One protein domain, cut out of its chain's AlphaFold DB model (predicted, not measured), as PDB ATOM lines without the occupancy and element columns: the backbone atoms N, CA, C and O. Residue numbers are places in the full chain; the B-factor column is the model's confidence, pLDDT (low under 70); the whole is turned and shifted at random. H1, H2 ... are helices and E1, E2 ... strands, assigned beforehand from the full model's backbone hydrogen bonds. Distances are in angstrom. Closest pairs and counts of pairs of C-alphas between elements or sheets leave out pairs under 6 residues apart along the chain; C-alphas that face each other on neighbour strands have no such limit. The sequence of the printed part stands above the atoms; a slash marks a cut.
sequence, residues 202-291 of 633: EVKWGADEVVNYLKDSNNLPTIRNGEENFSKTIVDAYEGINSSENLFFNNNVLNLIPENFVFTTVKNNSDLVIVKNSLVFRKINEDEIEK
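AT A GLANCE: This is residues 202 to 291 of the 633 residues of an uncharacterized protein of Candidatus Pacebacteria bacterium GW2011_GWA1_46_10 (UniProt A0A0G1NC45). A small twisted sheet of four short strands has one helix over each face, H1 on one and H2 on the other, while H4 packs beside the first part of H1. H3 lies far out on the H2 side, and residues 243 to 249, of which 247 to 249 belong to H3, and residues 256 to 264 stick out. The printed part has 90 residues, with four named helices and four named strands in the order E1 H1 E2 H2 H3 E3 E4 H4, of the mixed class. The mixed sheet runs E1 E3 E4 E2, with E1 and E3 antiparallel, E3 and E4 antiparallel, and E4 and E2 parallel. The whole is only just compact, close to loose, with a radius of gyration of the C-alphas of 14.1 A and spans of 39 by 27 by 18 A.

IN THESE COORDINATES: Find C-alpha 203 at (137.321, 138.287, 107.127), where E1, residues 203 to 205, begins. H1, residues 206 to 217, follows for 16.4 A, then E2, residues 222 to 225. Next come H2, residues 230 to 239, 14.3 A long, and H3, residues 247 to 254, which begins at C-alpha 247 at (126.204, 135.476, 130.173). Read on to E3, residues 272 to 275, E4, residues 278 to 281, and H4, residues 286 to 291, ending at C-alpha 291 at (149.582, 125.633, 102.495).

HOW THE PARTS SIT: Start at the hairpin E3 and E4, where N 280 and O 273 are 2.8 A apart, within hydrogen-bond range. At edge strand E1, N 204 is 2.9 A from O 274 of E3; at edge strand E2, N 224 is 2.9 A from O 279 of E4. H1 and H2 are on opposite faces, giving three layers, a sheet between helices. H1 runs along the strands at a height over the sheet of 8.6 A, with C-alphas 206 and 272 its closest to E3, 5.1 A. H2 runs along them at 8.7 A, with C-alphas 237 and 278 its closest to E4, 6.3 A. E1, H1 and E2 form a split strand-helix-strand unit, two strands running the same way with E3 and E4 between them, and its crossover is right-handed. With residues 206 to 211 alone, H1 touches H4, the closest C-alphas being 207 and 288, 5.4 A, at a shallow tilt of 27 degrees, the same way. H2 and H3 are apart. Every O i to N i+4 pair is within hydrogen-bond range in H1, H2 and H4; in H3, 3 of 4 are.

THE WHOLE: Look to Phe 248 and Asp 287 for the two C-alphas farthest apart, 40.3 A. The printed part has no cut, and the link from H3 to E3, residues 255 to 271, is long. The mean pLDDT of the printed part is 81.9; 15 residues are under 70, namely 240 to 246, 258 to 259, 261, 263 to 264 and 267 to 269.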
ATOM      1  N   GLU A 202     137.805 142.438 107.345       87.44
ATOM      2  CA  GLU A 202     138.472 141.724 108.448       87.44
ATOM      3  C   GLU A 202     138.289 140.199 108.372       87.44
ATOM      4  O   GLU A 202     138.788 139.477 109.236       87.44
ATOM      5  N   VAL A 203     137.546 139.711 107.376       90.69
ATOM      6  CA  VAL A 203     137.321 138.287 107.127       90.69
ATOM      7  C   VAL A 203     138.041 137.912 105.839       90.69
ATOM      8  O   VAL A 203     137.801 138.531 104.801       90.69
ATOM      9  N   LYS A 204     138.934 136.925 105.916       92.69
ATOM     10  CA  LYS A 204     139.722 136.424 104.784       92.69
ATOM     11  C   LYS A 204     139.417 134.954 104.564       92.69
ATOM     12  O   LYS A 204     139.483 134.170 105.512       92.69
ATOM     13  N   TRP A 205     139.062 134.602 103.337       91.19
ATOM     14  CA  TRP A 205     138.531 133.284 103.000       91.19
ATOM     15  C   TRP A 205     139.541 132.474 102.195       91.19
ATOM     16  O   TRP A 205     140.095 132.968 101.216       91.19
ATOM     17  N   GLY A 206     139.716 131.203 102.560       91.50
ATOM     18  CA  GLY A 206     140.608 130.287 101.857       91.50
ATOM     19  C   GLY A 206     142.082 130.448 102.209       91.50
ATOM     20  O   GLY A 206     142.527 131.482 102.711       91.50
ATOM     21  N   ALA A 207     142.839 129.386 101.927       93.56
ATOM     22  CA  ALA A 207     144.249 129.274 102.286       93.56
ATOM     23  C   ALA A 207     145.091 130.464 101.804       93.56
ATOM     24  O   ALA A 207     145.832 131.028 102.598       93.56
ATOM     25  N   ASP A 208     144.940 130.907 100.554       94.25
ATOM     26  CA  ASP A 208     145.814 131.947  99.996       94.25
ATOM     27  C   ASP A 208     145.638 133.308 100.706       94.25
ATOM     28  O   ASP A 208     146.620 133.973 101.042       94.25
ATOM     29  N   GLU A 209     144.398 133.731 100.991       93.69
ATOM     30  CA  GLU A 209     144.164 134.980 101.733       93.69
ATOM     31  C   GLU A 209     144.566 134.857 103.208       93.69
ATOM     32  O   GLU A 209     145.076 135.820 103.785       93.69
ATOM     33  N   VAL A 210     144.360 133.680 103.811       94.88
ATOM     34  CA  VAL A 210     144.780 133.379 105.186       94.88
ATOM     35  C   VAL A 210     146.302 133.448 105.308       94.88
ATOM     36  O   VAL A 210     146.796 134.133 106.198       94.88
ATOM     37  N   VAL A 211     147.050 132.806 104.404       95.88
ATOM     38  CA  VAL A 211     148.522 132.840 104.373       95.88
ATOM     39  C   VAL A 211     149.020 134.279 104.308       95.88
ATOM     40  O   VAL A 211     149.856 134.674 105.120       95.88
ATOM     41  N   ASN A 212     148.485 135.077 103.381       95.50
ATOM     42  CA  ASN A 212     148.878 136.480 103.241       95.50
ATOM     43  C   ASN A 212     148.599 137.269 104.526       95.50
ATOM     44  O   ASN A 212     149.470 137.986 105.013       95.50
ATOM     45  N   TYR A 213     147.425 137.077 105.132       95.06
ATOM     46  CA  TYR A 213     147.088 137.729 106.395       95.06
ATOM     47  C   TYR A 213     148.020 137.322 107.544       95.06
ATOM     48  O   TYR A 213     148.448 138.177 108.318       95.06
ATOM     49  N   LEU A 214     148.343 136.033 107.683       94.62
ATOM     50  CA  LEU A 214     149.245 135.539 108.728       94.62
ATOM     51  C   LEU A 214     150.665 136.102 108.564       94.62
ATOM     52  O   LEU A 214     151.277 136.512 109.550       94.62
ATOM     53  N   LYS A 215     151.156 136.205 107.322       94.00
ATOM     54  CA  LYS A 215     152.451 136.832 107.013       94.00
ATOM     55  C   LYS A 215     152.465 138.325 107.345       94.00
ATOM     56  O   LYS A 215     153.418 138.796 107.960       94.00
ATOM     57  N   ASP A 216     151.410 139.048 106.972       93.12
ATOM     58  CA  ASP A 216     151.309 140.498 107.175       93.12
ATOM     59  C   ASP A 216     151.105 140.869 108.650       93.12
ATOM     60  O   ASP A 216     151.712 141.814 109.158       93.12
ATOM     61  N   SER A 217     150.230 140.137 109.344       89.88
ATOM     62  CA  SER A 217     149.908 140.390 110.751       89.88
ATOM     63  C   SER A 217     151.043 139.992 111.685       89.88
ATOM     64  O   SER A 217     151.216 140.641 112.717       89.88
ATOM     65  N   ASN A 218     151.809 138.954 111.321       87.81
ATOM     66  CA  ASN A 218     152.945 138.441 112.086       87.81
ATOM     67  C   ASN A 218     152.581 138.072 113.538       87.81
ATOM     68  O   ASN A 218     153.439 138.093 114.418       87.81
ATOM     69  N   ASN A 219     151.303 137.765 113.782       87.94
ATOM     70  CA  ASN A 219     150.760 137.383 115.078       87.94
ATOM     71  C   ASN A 219     150.169 135.982 114.980       87.94
ATOM     72  O   ASN A 219     149.520 135.642 113.988       87.94
ATOM     73  N   LEU A 220     150.356 135.186 116.029       89.50
ATOM     74  CA  LEU A 220     149.758 133.863 116.105       89.50
ATOM     75  C   LEU A 220     148.221 133.980 116.204       89.50
ATOM     76  O   LEU A 220     147.714 134.742 117.040       89.50
ATOM     77  N   PRO A 221     147.453 133.268 115.358       90.44
ATOM     78  CA  PRO A 221     146.002 133.304 115.414       90.44
ATOM     79  C   PRO A 221     145.464 132.391 116.523       90.44
ATOM     80  O   PRO A 221     146.007 131.327 116.802       90.44
ATOM     81  N   THR A 222     144.314 132.748 117.091       88.00
ATOM     82  CA  THR A 222     143.549 131.829 117.942       88.00
ATOM     83  C   THR A 222     142.866 130.780 117.070       88.00
ATOM     84  O   THR A 222     142.066 131.130 116.200       88.00
ATOM     85  N   ILE A 223     143.138 129.503 117.318       87.88
ATOM     86  CA  ILE A 223     142.529 128.396 116.576       87.88
ATOM     87  C   ILE A 223     141.120 128.109 117.114       87.88
ATOM     88  O   ILE A 223     140.900 128.079 118.324       87.88
ATOM     89  N   ARG A 224     140.143 127.910 116.223       85.38
ATOM     90  CA  ARG A 224     138.771 127.512 116.575       85.38
ATOM     91  C   ARG A 224     138.290 126.371 115.683       85.38
ATOM     92  O   ARG A 224     138.340 126.484 114.457       85.38
ATOM     93  N   ASN A 225     137.750 125.316 116.294       82.44
ATOM     94  CA  ASN A 225     137.053 124.261 115.562       82.44
ATOM     95  C   ASN A 225     135.629 124.728 115.193       82.44
ATOM     96  O   ASN A 225     134.865 125.196 116.040       82.44
ATOM     97  N   GLY A 226     135.293 124.660 113.909       80.56
ATOM     98  CA  GLY A 226     134.000 125.028 113.342       80.56
ATOM     99  C   GLY A 226     133.221 123.855 112.741       80.56
ATOM    100  O   GLY A 226     132.248 124.120 112.038       80.56
ATOM    101  N   GLU A 227     133.607 122.602 112.994       79.69
ATOM    102  CA  GLU A 227     132.943 121.407 112.442       79.69
ATOM    103  C   GLU A 227     131.456 121.311 112.812       79.69
ATOM    104  O   GLU A 227     130.622 121.058 111.943       79.69
ATOM    105  N   GLU A 228     131.091 121.576 114.072       77.50
ATOM    106  CA  GLU A 228     129.689 121.492 114.512       77.50
ATOM    107  C   GLU A 228     128.810 122.608 113.925       77.50
ATOM    108  O   GLU A 228     127.689 122.359 113.476       77.50
ATOM    109  N   ASN A 229     129.284 123.860 113.957       78.94
ATOM    110  CA  ASN A 229     128.527 125.011 113.458       78.94
ATOM    111  C   ASN A 229     129.435 126.152 112.980       78.94
ATOM    112  O   ASN A 229     129.576 127.193 113.624       78.94
ATOM    113  N   PHE A 230     130.008 125.975 111.792       82.38
ATOM    114  CA  PHE A 230     130.973 126.901 111.200       82.38
ATOM    115  C   PHE A 230     130.486 128.356 111.128       82.38
ATOM    116  O   PHE A 230     131.217 129.281 111.477       82.38
ATOM    117  N   SER A 231     129.231 128.578 110.715       80.12
ATOM    118  CA  SER A 231     128.672 129.935 110.610       80.12
ATOM    119  C   SER A 231     128.588 130.621 111.971       80.12
ATOM    120  O   SER A 231     128.907 131.805 112.081       80.12
ATOM    121  N   LYS A 232     128.183 129.880 113.008       77.62
ATOM    122  CA  LYS A 232     128.125 130.390 114.375       77.62
ATOM    123  C   LYS A 232     129.524 130.686 114.912       77.62
ATOM    124  O   LYS A 232     129.738 131.791 115.393       77.62
ATOM    125  N   THR A 233     130.490 129.780 114.740       81.62
ATOM    126  CA  THR A 233     131.876 129.981 115.201       81.62
ATOM    127  C   THR A 233     132.510 131.238 114.599       81.62
ATOM    128  O   THR A 233     133.193 131.986 115.299       81.62
ATOM    129  N   ILE A 234     132.244 131.521 113.322       85.38
ATOM    130  CA  ILE A 234     132.704 132.739 112.635       85.38
ATOM    131  C   ILE A 234     132.059 133.995 113.214       85.38
ATOM    132  O   ILE A 234     132.742 134.987 113.459       85.38
ATOM    133  N   VAL A 235     130.742 133.963 113.432       80.06
ATOM    134  CA  VAL A 235     130.009 135.077 114.044       80.06
ATOM    135  C   VAL A 235     130.511 135.340 115.465       80.06
ATOM    136  O   VAL A 235     130.757 136.493 115.818       80.06
ATOM    137  N   ASP A 236     130.729 134.285 116.247       77.75
ATOM    138  CA  ASP A 236     131.236 134.366 117.616       77.75
ATOM    139  C   ASP A 236     132.660 134.938 117.655       77.75
ATOM    140  O   ASP A 236     132.956 135.803 118.487       77.75
ATOM    141  N   ALA A 237     133.523 134.518 116.722       83.12
ATOM    142  CA  ALA A 237     134.861 135.073 116.539       83.12
ATOM    143  C   ALA A 237     134.825 136.556 116.123       83.12
ATOM    144  O   ALA A 237     135.596 137.367 116.636       83.12
ATOM    145  N   TYR A 238     133.899 136.931 115.237       84.94
ATOM    146  CA  TYR A 238     133.755 138.303 114.755       84.94
ATOM    147  C   TYR A 238     133.258 139.260 115.844       84.94
ATOM    148  O   TYR A 238     133.813 140.344 116.033       84.94
ATOM    149  N   GLU A 239     132.202 138.883 116.563       77.44
ATOM    150  CA  GLU A 239     131.574 139.724 117.588       77.44
ATOM    151  C   GLU A 239     132.322 139.662 118.937       77.44
ATOM    152  O   GLU A 239     132.102 140.517 119.791       77.44
ATOM    153  N   GLY A 240     133.242 138.705 119.132       67.94
ATOM    154  CA  GLY A 240     134.012 138.559 120.374       67.94
ATOM    155  C   GLY A 240     133.167 138.039 121.543       67.94
ATOM    156  O   GLY A 240     133.359 138.452 122.685       67.94
ATOM    157  N   ILE A 241     132.213 137.141 121.264       56.50
ATOM    158  CA  ILE A 241     131.108 136.744 122.165       56.50
ATOM    159  C   ILE A 241     131.561 136.042 123.469       56.50
ATOM    160  O   ILE A 241     130.769 135.906 124.401       56.50
ATOM    161  N   ASN A 242     132.855 135.740 123.628       50.75
ATOM    162  CA  ASN A 242     133.442 135.278 124.895       50.75
ATOM    163  C   ASN A 242     133.673 136.387 125.948       50.75
ATOM    164  O   ASN A 242     134.247 136.112 127.001       50.75
ATOM    165  N   SER A 243     133.232 137.632 125.730       46.44
ATOM    166  CA  SER A 243     133.301 138.662 126.775       46.44
ATOM    167  C   SER A 243     132.375 138.320 127.954       46.44
ATOM    168  O   SER A 243     131.164 138.170 127.773       46.44
ATOM    169  N   SER A 244     132.925 138.278 129.169       49.94
ATOM    170  CA  SER A 244     132.269 138.008 130.463       49.94
ATOM    171  C   SER A 244     131.084 138.920 130.829       49.94
ATOM    172  O   SER A 244     130.486 138.766 131.891       49.94
ATOM    173  N   GLU A 245     130.734 139.888 129.986       52.53
ATOM    174  CA  GLU A 245     129.768 140.944 130.288       52.53
ATOM    175  C   GLU A 245     128.315 140.605 129.904       52.53
ATOM    176  O   GLU A 245     127.438 141.454 130.058       52.53
ATOM    177  N   ASN A 246     128.016 139.396 129.395       66.81
ATOM    178  CA  ASN A 246     126.651 139.094 128.937       66.81
ATOM    179  C   ASN A 246     126.223 137.613 128.937       66.81
ATOM    180  O   ASN A 246     125.702 137.092 127.947       66.81
ATOM    181  N   LEU A 247     126.426 136.923 130.061       74.88
ATOM    182  CA  LEU A 247     126.204 135.476 130.173       74.88
ATOM    183  C   LEU A 247     124.767 135.040 129.830       74.88
ATOM    184  O   LEU A 247     124.596 134.081 129.082       74.88
ATOM    185  N   PHE A 248     123.731 135.735 130.315       86.00
ATOM    186  CA  PHE A 248     122.341 135.370 130.006       86.00
ATOM    187  C   PHE A 248     122.000 135.518 128.521       86.00
ATOM    188  O   PHE A 248     121.413 134.620 127.919       86.00
ATOM    189  N   PHE A 249     122.333 136.657 127.914       83.38
ATOM    190  CA  PHE A 249     121.955 136.909 126.528       83.38
ATOM    191  C   PHE A 249     122.668 135.948 125.572       83.38
ATOM    192  O   PHE A 249     122.028 135.382 124.692       83.38
ATOM    193  N   ASN A 250     123.955 135.683 125.790       75.19
ATOM    194  CA  ASN A 250     124.700 134.755 124.943       75.19
ATOM    195  C   ASN A 250     124.213 133.309 125.148       75.19
ATOM    196  O   ASN A 250     123.831 132.640 124.186       75.19
ATOM    197  N   ASN A 251     124.128 132.851 126.402       76.88
ATOM    198  CA  ASN A 251     123.897 131.433 126.695       76.88
ATOM    199  C   ASN A 251     122.426 131.022 126.650       76.88
ATOM    200  O   ASN A 251     122.128 129.887 126.288       76.88
ATOM    201  N   ASN A 252     121.505 131.917 127.011       85.88
ATOM    202  CA  ASN A 252     120.075 131.625 127.041       85.88
ATOM    203  C   ASN A 252     119.299 132.299 125.906       85.88
ATOM    204  O   ASN A 252     118.244 131.797 125.552       85.88
ATOM    205  N   VAL A 253     119.743 133.419 125.328       82.19
ATOM    206  CA  VAL A 253     118.969 134.074 124.251       82.19
ATOM    207  C   VAL A 253     119.489 133.668 122.880       82.19
ATOM    208  O   VAL A 253     118.724 133.089 122.115       82.19
ATOM    209  N   LEU A 254     120.762 133.922 122.568       77.38
ATOM    210  CA  LEU A 254     121.327 133.636 121.244       77.38
ATOM    211  C   LEU A 254     121.345 132.133 120.939       77.38
ATOM    212  O   LEU A 254     120.874 131.725 119.882       77.38
ATOM    213  N   ASN A 255     121.796 131.303 121.885       73.94
ATOM    214  CA  ASN A 255     121.878 129.848 121.700       73.94
ATOM    215  C   ASN A 255     120.522 129.145 121.552       73.94
ATOM    216  O   ASN A 255     120.464 128.059 120.984       73.94
ATOM    217  N   LEU A 256     119.443 129.731 122.076       73.88
ATOM    218  CA  LEU A 256     118.111 129.129 122.021       73.88
ATOM    219  C   LEU A 256     117.293 129.607 120.814       73.88
ATOM    220  O   LEU A 256     116.179 129.124 120.627       73.88
ATOM    221  N   ILE A 257     117.795 130.533 119.989       75.00
ATOM    222  CA  ILE A 257     117.111 130.931 118.750       75.00
ATOM    223  C   ILE A 257     117.159 129.763 117.752       75.00
ATOM    224  O   ILE A 257     118.247 129.352 117.355       75.00
ATOM    225  N   PRO A 258     116.002 129.239 117.303       69.44
ATOM    226  CA  PRO A 258     115.979 128.184 116.298       69.44
ATOM    227  C   PRO A 258     116.579 128.659 114.973       69.44
ATOM    228  O   PRO A 258     116.282 129.770 114.526       69.44
ATOM    229  N   GLU A 259     117.317 127.782 114.291       67.56
ATOM    230  CA  GLU A 259     117.959 128.073 112.997       67.56
ATOM    231  C   GLU A 259     116.980 128.590 111.934       67.56
ATOM    232  O   GLU A 259     117.332 129.427 111.112       67.56
ATOM    233  N   ASN A 260     115.709 128.181 111.999       70.81
ATOM    234  CA  ASN A 260     114.653 128.641 111.090       70.81
ATOM    235  C   ASN A 260     114.399 130.162 111.136       70.81
ATOM    236  O   ASN A 260     113.732 130.694 110.248       70.81
ATOM    237  N   PHE A 261     114.873 130.860 112.173       69.19
ATOM    238  CA  PHE A 261     114.802 132.319 112.283       69.19
ATOM    239  C   PHE A 261     116.086 133.032 111.833       69.19
ATOM    240  O   PHE A 261     116.191 134.254 111.972       69.19
ATOM    241  N   VAL A 262     117.051 132.289 111.293       70.56
ATOM    242  CA  VAL A 262     118.290 132.804 110.712       70.56
ATOM    243  C   VAL A 262     118.109 132.884 109.197       70.56
ATOM    244  O   VAL A 262     118.182 131.897 108.476       70.56
ATOM    245  N   PHE A 263     117.819 134.083 108.707       68.69
ATOM    246  CA  PHE A 263     117.557 134.378 107.297       68.69
ATOM    247  C   PHE A 263     118.833 134.615 106.491       68.69
ATOM    248  O   PHE A 263     118.823 134.506 105.266       68.69
ATOM    249  N   THR A 264     119.924 134.972 107.163       65.44
ATOM    250  CA  THR A 264     121.215 135.245 106.534       65.44
ATOM    251  C   THR A 264     122.246 134.252 107.009       65.44
ATOM    252  O   THR A 264     122.588 134.221 108.189       65.44
ATOM    253  N   THR A 265     122.778 133.479 106.076       71.19
ATOM    254  CA  THR A 265     123.922 132.611 106.317       71.19
ATOM    255  C   THR A 265     125.209 133.320 105.928       71.19
ATOM    256  O   THR A 265     125.231 134.251 105.109       71.19
ATOM    257  N   VAL A 266     126.304 132.889 106.539       75.62
ATOM    258  CA  VAL A 266     127.630 133.284 106.088       75.62
ATOM    259  C   VAL A 266     127.842 132.649 104.707       75.62
ATOM    260  O   VAL A 266     127.712 131.434 104.553       75.62
ATOM    261  N   LYS A 267     128.067 133.466 103.673       67.38
ATOM    262  CA  LYS A 267     128.282 132.989 102.301       67.38
ATOM    263  C   LYS A 267     129.667 132.364 102.246       67.38
ATOM    264  O   LYS A 267     130.629 133.123 102.227       67.38
ATOM    265  N   ASN A 268     129.802 131.037 102.195       64.50
ATOM    266  CA  ASN A 268     131.137 130.484 101.978       64.50
ATOM    267  C   ASN A 268     131.214 129.073 101.376       64.50
ATOM    268  O   ASN A 268     130.536 128.150 101.834       64.50
ATOM    269  N   ASN A 269     132.167 128.921 100.451       66.50
ATOM    270  CA  ASN A 269     132.600 127.671  99.831       66.50
ATOM    271  C   ASN A 269     133.965 127.147 100.333       66.50
ATOM    272  O   ASN A 269     134.303 126.030  99.970       66.50
ATOM    273  N   SER A 270     134.741 127.898 101.124       83.38
ATOM    274  CA  SER A 270     136.025 127.426 101.678       83.38
ATOM    275  C   SER A 270     135.856 126.757 103.046       83.38
ATOM    276  O   SER A 270     134.919 127.063 103.792       83.38
ATOM    277  N   ASP A 271     136.765 125.847 103.374       87.75
ATOM    278  CA  ASP A 271     136.801 125.173 104.666       87.75
ATOM    279  C   ASP A 271     137.691 125.905 105.685       87.75
ATOM    280  O   ASP A 271     137.658 125.575 106.869       87.75
ATOM    281  N   LEU A 272     138.379 126.974 105.268       91.69
ATOM    282  CA  LEU A 272     139.274 127.771 106.098       91.69
ATOM    283  C   LEU A 272     138.944 129.268 106.033       91.69
ATOM    284  O   LEU A 272     138.699 129.839 104.966       91.69
ATOM    285  N   VAL A 273     138.964 129.935 107.184       92.62
ATOM    286  CA  VAL A 273     138.760 131.386 107.271       92.62
ATOM    287  C   VAL A 273     139.521 131.973 108.445       92.62
ATOM    288  O   VAL A 273     139.539 131.387 109.525       92.62
ATOM    289  N   ILE A 274     140.084 133.166 108.269       93.12
ATOM    290  CA  ILE A 274     140.541 133.984 109.394       93.12
ATOM    291  C   ILE A 274     139.615 135.184 109.580       93.12
ATOM    292  O   ILE A 274     139.260 135.889 108.635       93.12
ATOM    293  N   VAL A 275     139.174 135.372 110.821       90.12
ATOM    294  CA  VAL A 275     138.232 136.406 111.247       90.12
ATOM    295  C   VAL A 275     138.926 137.232 112.312       90.12
ATOM    296  O   VAL A 275     139.122 136.752 113.431       90.12
ATOM    297  N   LYS A 276     139.317 138.467 111.982       88.75
ATOM    298  CA  LYS A 276     140.242 139.245 112.823       88.75
ATOM    299  C   LYS A 276     141.506 138.413 113.082       88.75
ATOM    300  O   LYS A 276     142.239 138.148 112.146       88.75
ATOM    301  N   ASN A 277     141.732 137.941 114.309       89.56
ATOM    302  CA  ASN A 277     142.862 137.069 114.656       89.56
ATOM    303  C   ASN A 277     142.452 135.615 114.967       89.56
ATOM    304  O   ASN A 277     143.217 134.881 115.576       89.56
ATOM    305  N   SER A 278     141.225 135.196 114.646       90.88
ATOM    306  CA  SER A 278     140.765 133.820 114.878       90.88
ATOM    307  C   SER A 278     140.762 133.022 113.580       90.88
ATOM    308  O   SER A 278     140.008 133.359 112.668       90.88
ATOM    309  N   LEU A 279     141.566 131.963 113.515       92.31
ATOM    310  CA  LEU A 279     141.583 131.006 112.411       92.31
ATOM    311  C   LEU A 279     140.554 129.906 112.689       92.31
ATOM    312  O   LEU A 279     140.630 129.218 113.707       92.31
ATOM    313  N   VAL A 280     139.571 129.763 111.803       90.19
ATOM    314  CA  VAL A 280     138.451 128.830 111.953       90.19
ATOM    315  C   VAL A 280     138.501 127.786 110.845       90.19
ATOM    316  O   VAL A 280     138.509 128.132 109.662       90.19
ATOM    317  N   PHE A 281     138.462 126.517 111.242       89.12
ATOM    318  CA  PHE A 281     138.401 125.370 110.336       89.12
ATOM    319  C   PHE A 281     136.977 124.812 110.309       89.12
ATOM    320  O   PHE A 281     136.403 124.531 111.357       89.12
ATOM    321  N   ARG A 282     136.385 124.656 109.124       86.88
ATOM    322  CA  ARG A 282     135.118 123.931 108.933       86.88
ATOM    323  C   ARG A 282     135.341 122.428 108.980       86.88
ATOM    324  O   ARG A 282     134.510 121.711 109.513       86.88
ATOM    325  N   LYS A 283     136.411 121.983 108.334       85.50
ATOM    326  CA  LYS A 283     136.941 120.623 108.319       85.50
ATOM    327  C   LYS A 283     138.419 120.726 107.982       85.50
ATOM    328  O   LYS A 283     138.833 121.701 107.350       85.50
ATOM    329  N   ILE A 284     139.198 119.731 108.372       84.00
ATOM    330  CA  ILE A 284     140.602 119.688 107.982       84.00
ATOM    331  C   ILE A 284     140.687 119.200 106.535       84.00
ATOM    332  O   ILE A 284     140.161 118.143 106.190       84.00
ATOM    333  N   ASN A 285     141.301 120.016 105.686       87.00
ATOM    334  CA  ASN A 285     141.598 119.711 104.296       87.00
ATOM    335  C   ASN A 285     143.122 119.701 104.134       87.00
ATOM    336  O   ASN A 285     143.778 120.653 104.549       87.00
ATOM    337  N   GLU A 286     143.650 118.632 103.547       88.50
ATOM    338  CA  GLU A 286     145.082 118.396 103.343       88.50
ATOM    339  C   GLU A 286     145.764 119.529 102.555       88.50
ATOM    340  O   GLU A 286     146.713 120.130 103.048       88.50
ATOM    341  N   ASP A 287     145.200 119.932 101.412       90.81
ATOM    342  CA  ASP A 287     145.758 121.000 100.572       90.81
ATOM    343  C   ASP A 287     145.747 122.363 101.284       90.81
ATOM    344  O   ASP A 287     146.666 123.175 101.142       90.81
ATOM    345  N   GLU A 288     144.671 122.669 102.020       91.69
ATOM    346  CA  GLU A 288     144.567 123.942 102.740       91.69
ATOM    347  C   GLU A 288     145.502 123.970 103.954       91.69
ATOM    348  O   GLU A 288     146.107 125.013 104.216       91.69
ATOM    349  N   ILE A 289     145.639 122.849 104.677       92.00
ATOM    350  CA  ILE A 289     146.478 122.779 105.873       92.00
ATOM    351  C   ILE A 289     147.967 122.754 105.518       92.00
ATOM    352  O   ILE A 289     148.739 123.479 106.143       92.00
ATOM    353  N   GLU A 290     148.357 122.041 104.456       95.06
ATOM    354  CA  GLU A 290     149.721 122.054 103.919       95.06
ATOM    355  C   GLU A 290     150.161 123.479 103.560       95.06
ATOM    356  O   GLU A 290     151.242 123.922 103.944       95.06
ATOM    357  N   LYS A 291     149.286 124.250 102.899       95.19
ATOM    358  CA  LYS A 291     149.582 125.633 102.495       95.19
ATOM    359  C   LYS A 291     149.810 126.590 103.662       95.19
ATOM    360  O   LYS A 291     150.637 127.496 103.546       95.19
TER     361      LYS A 291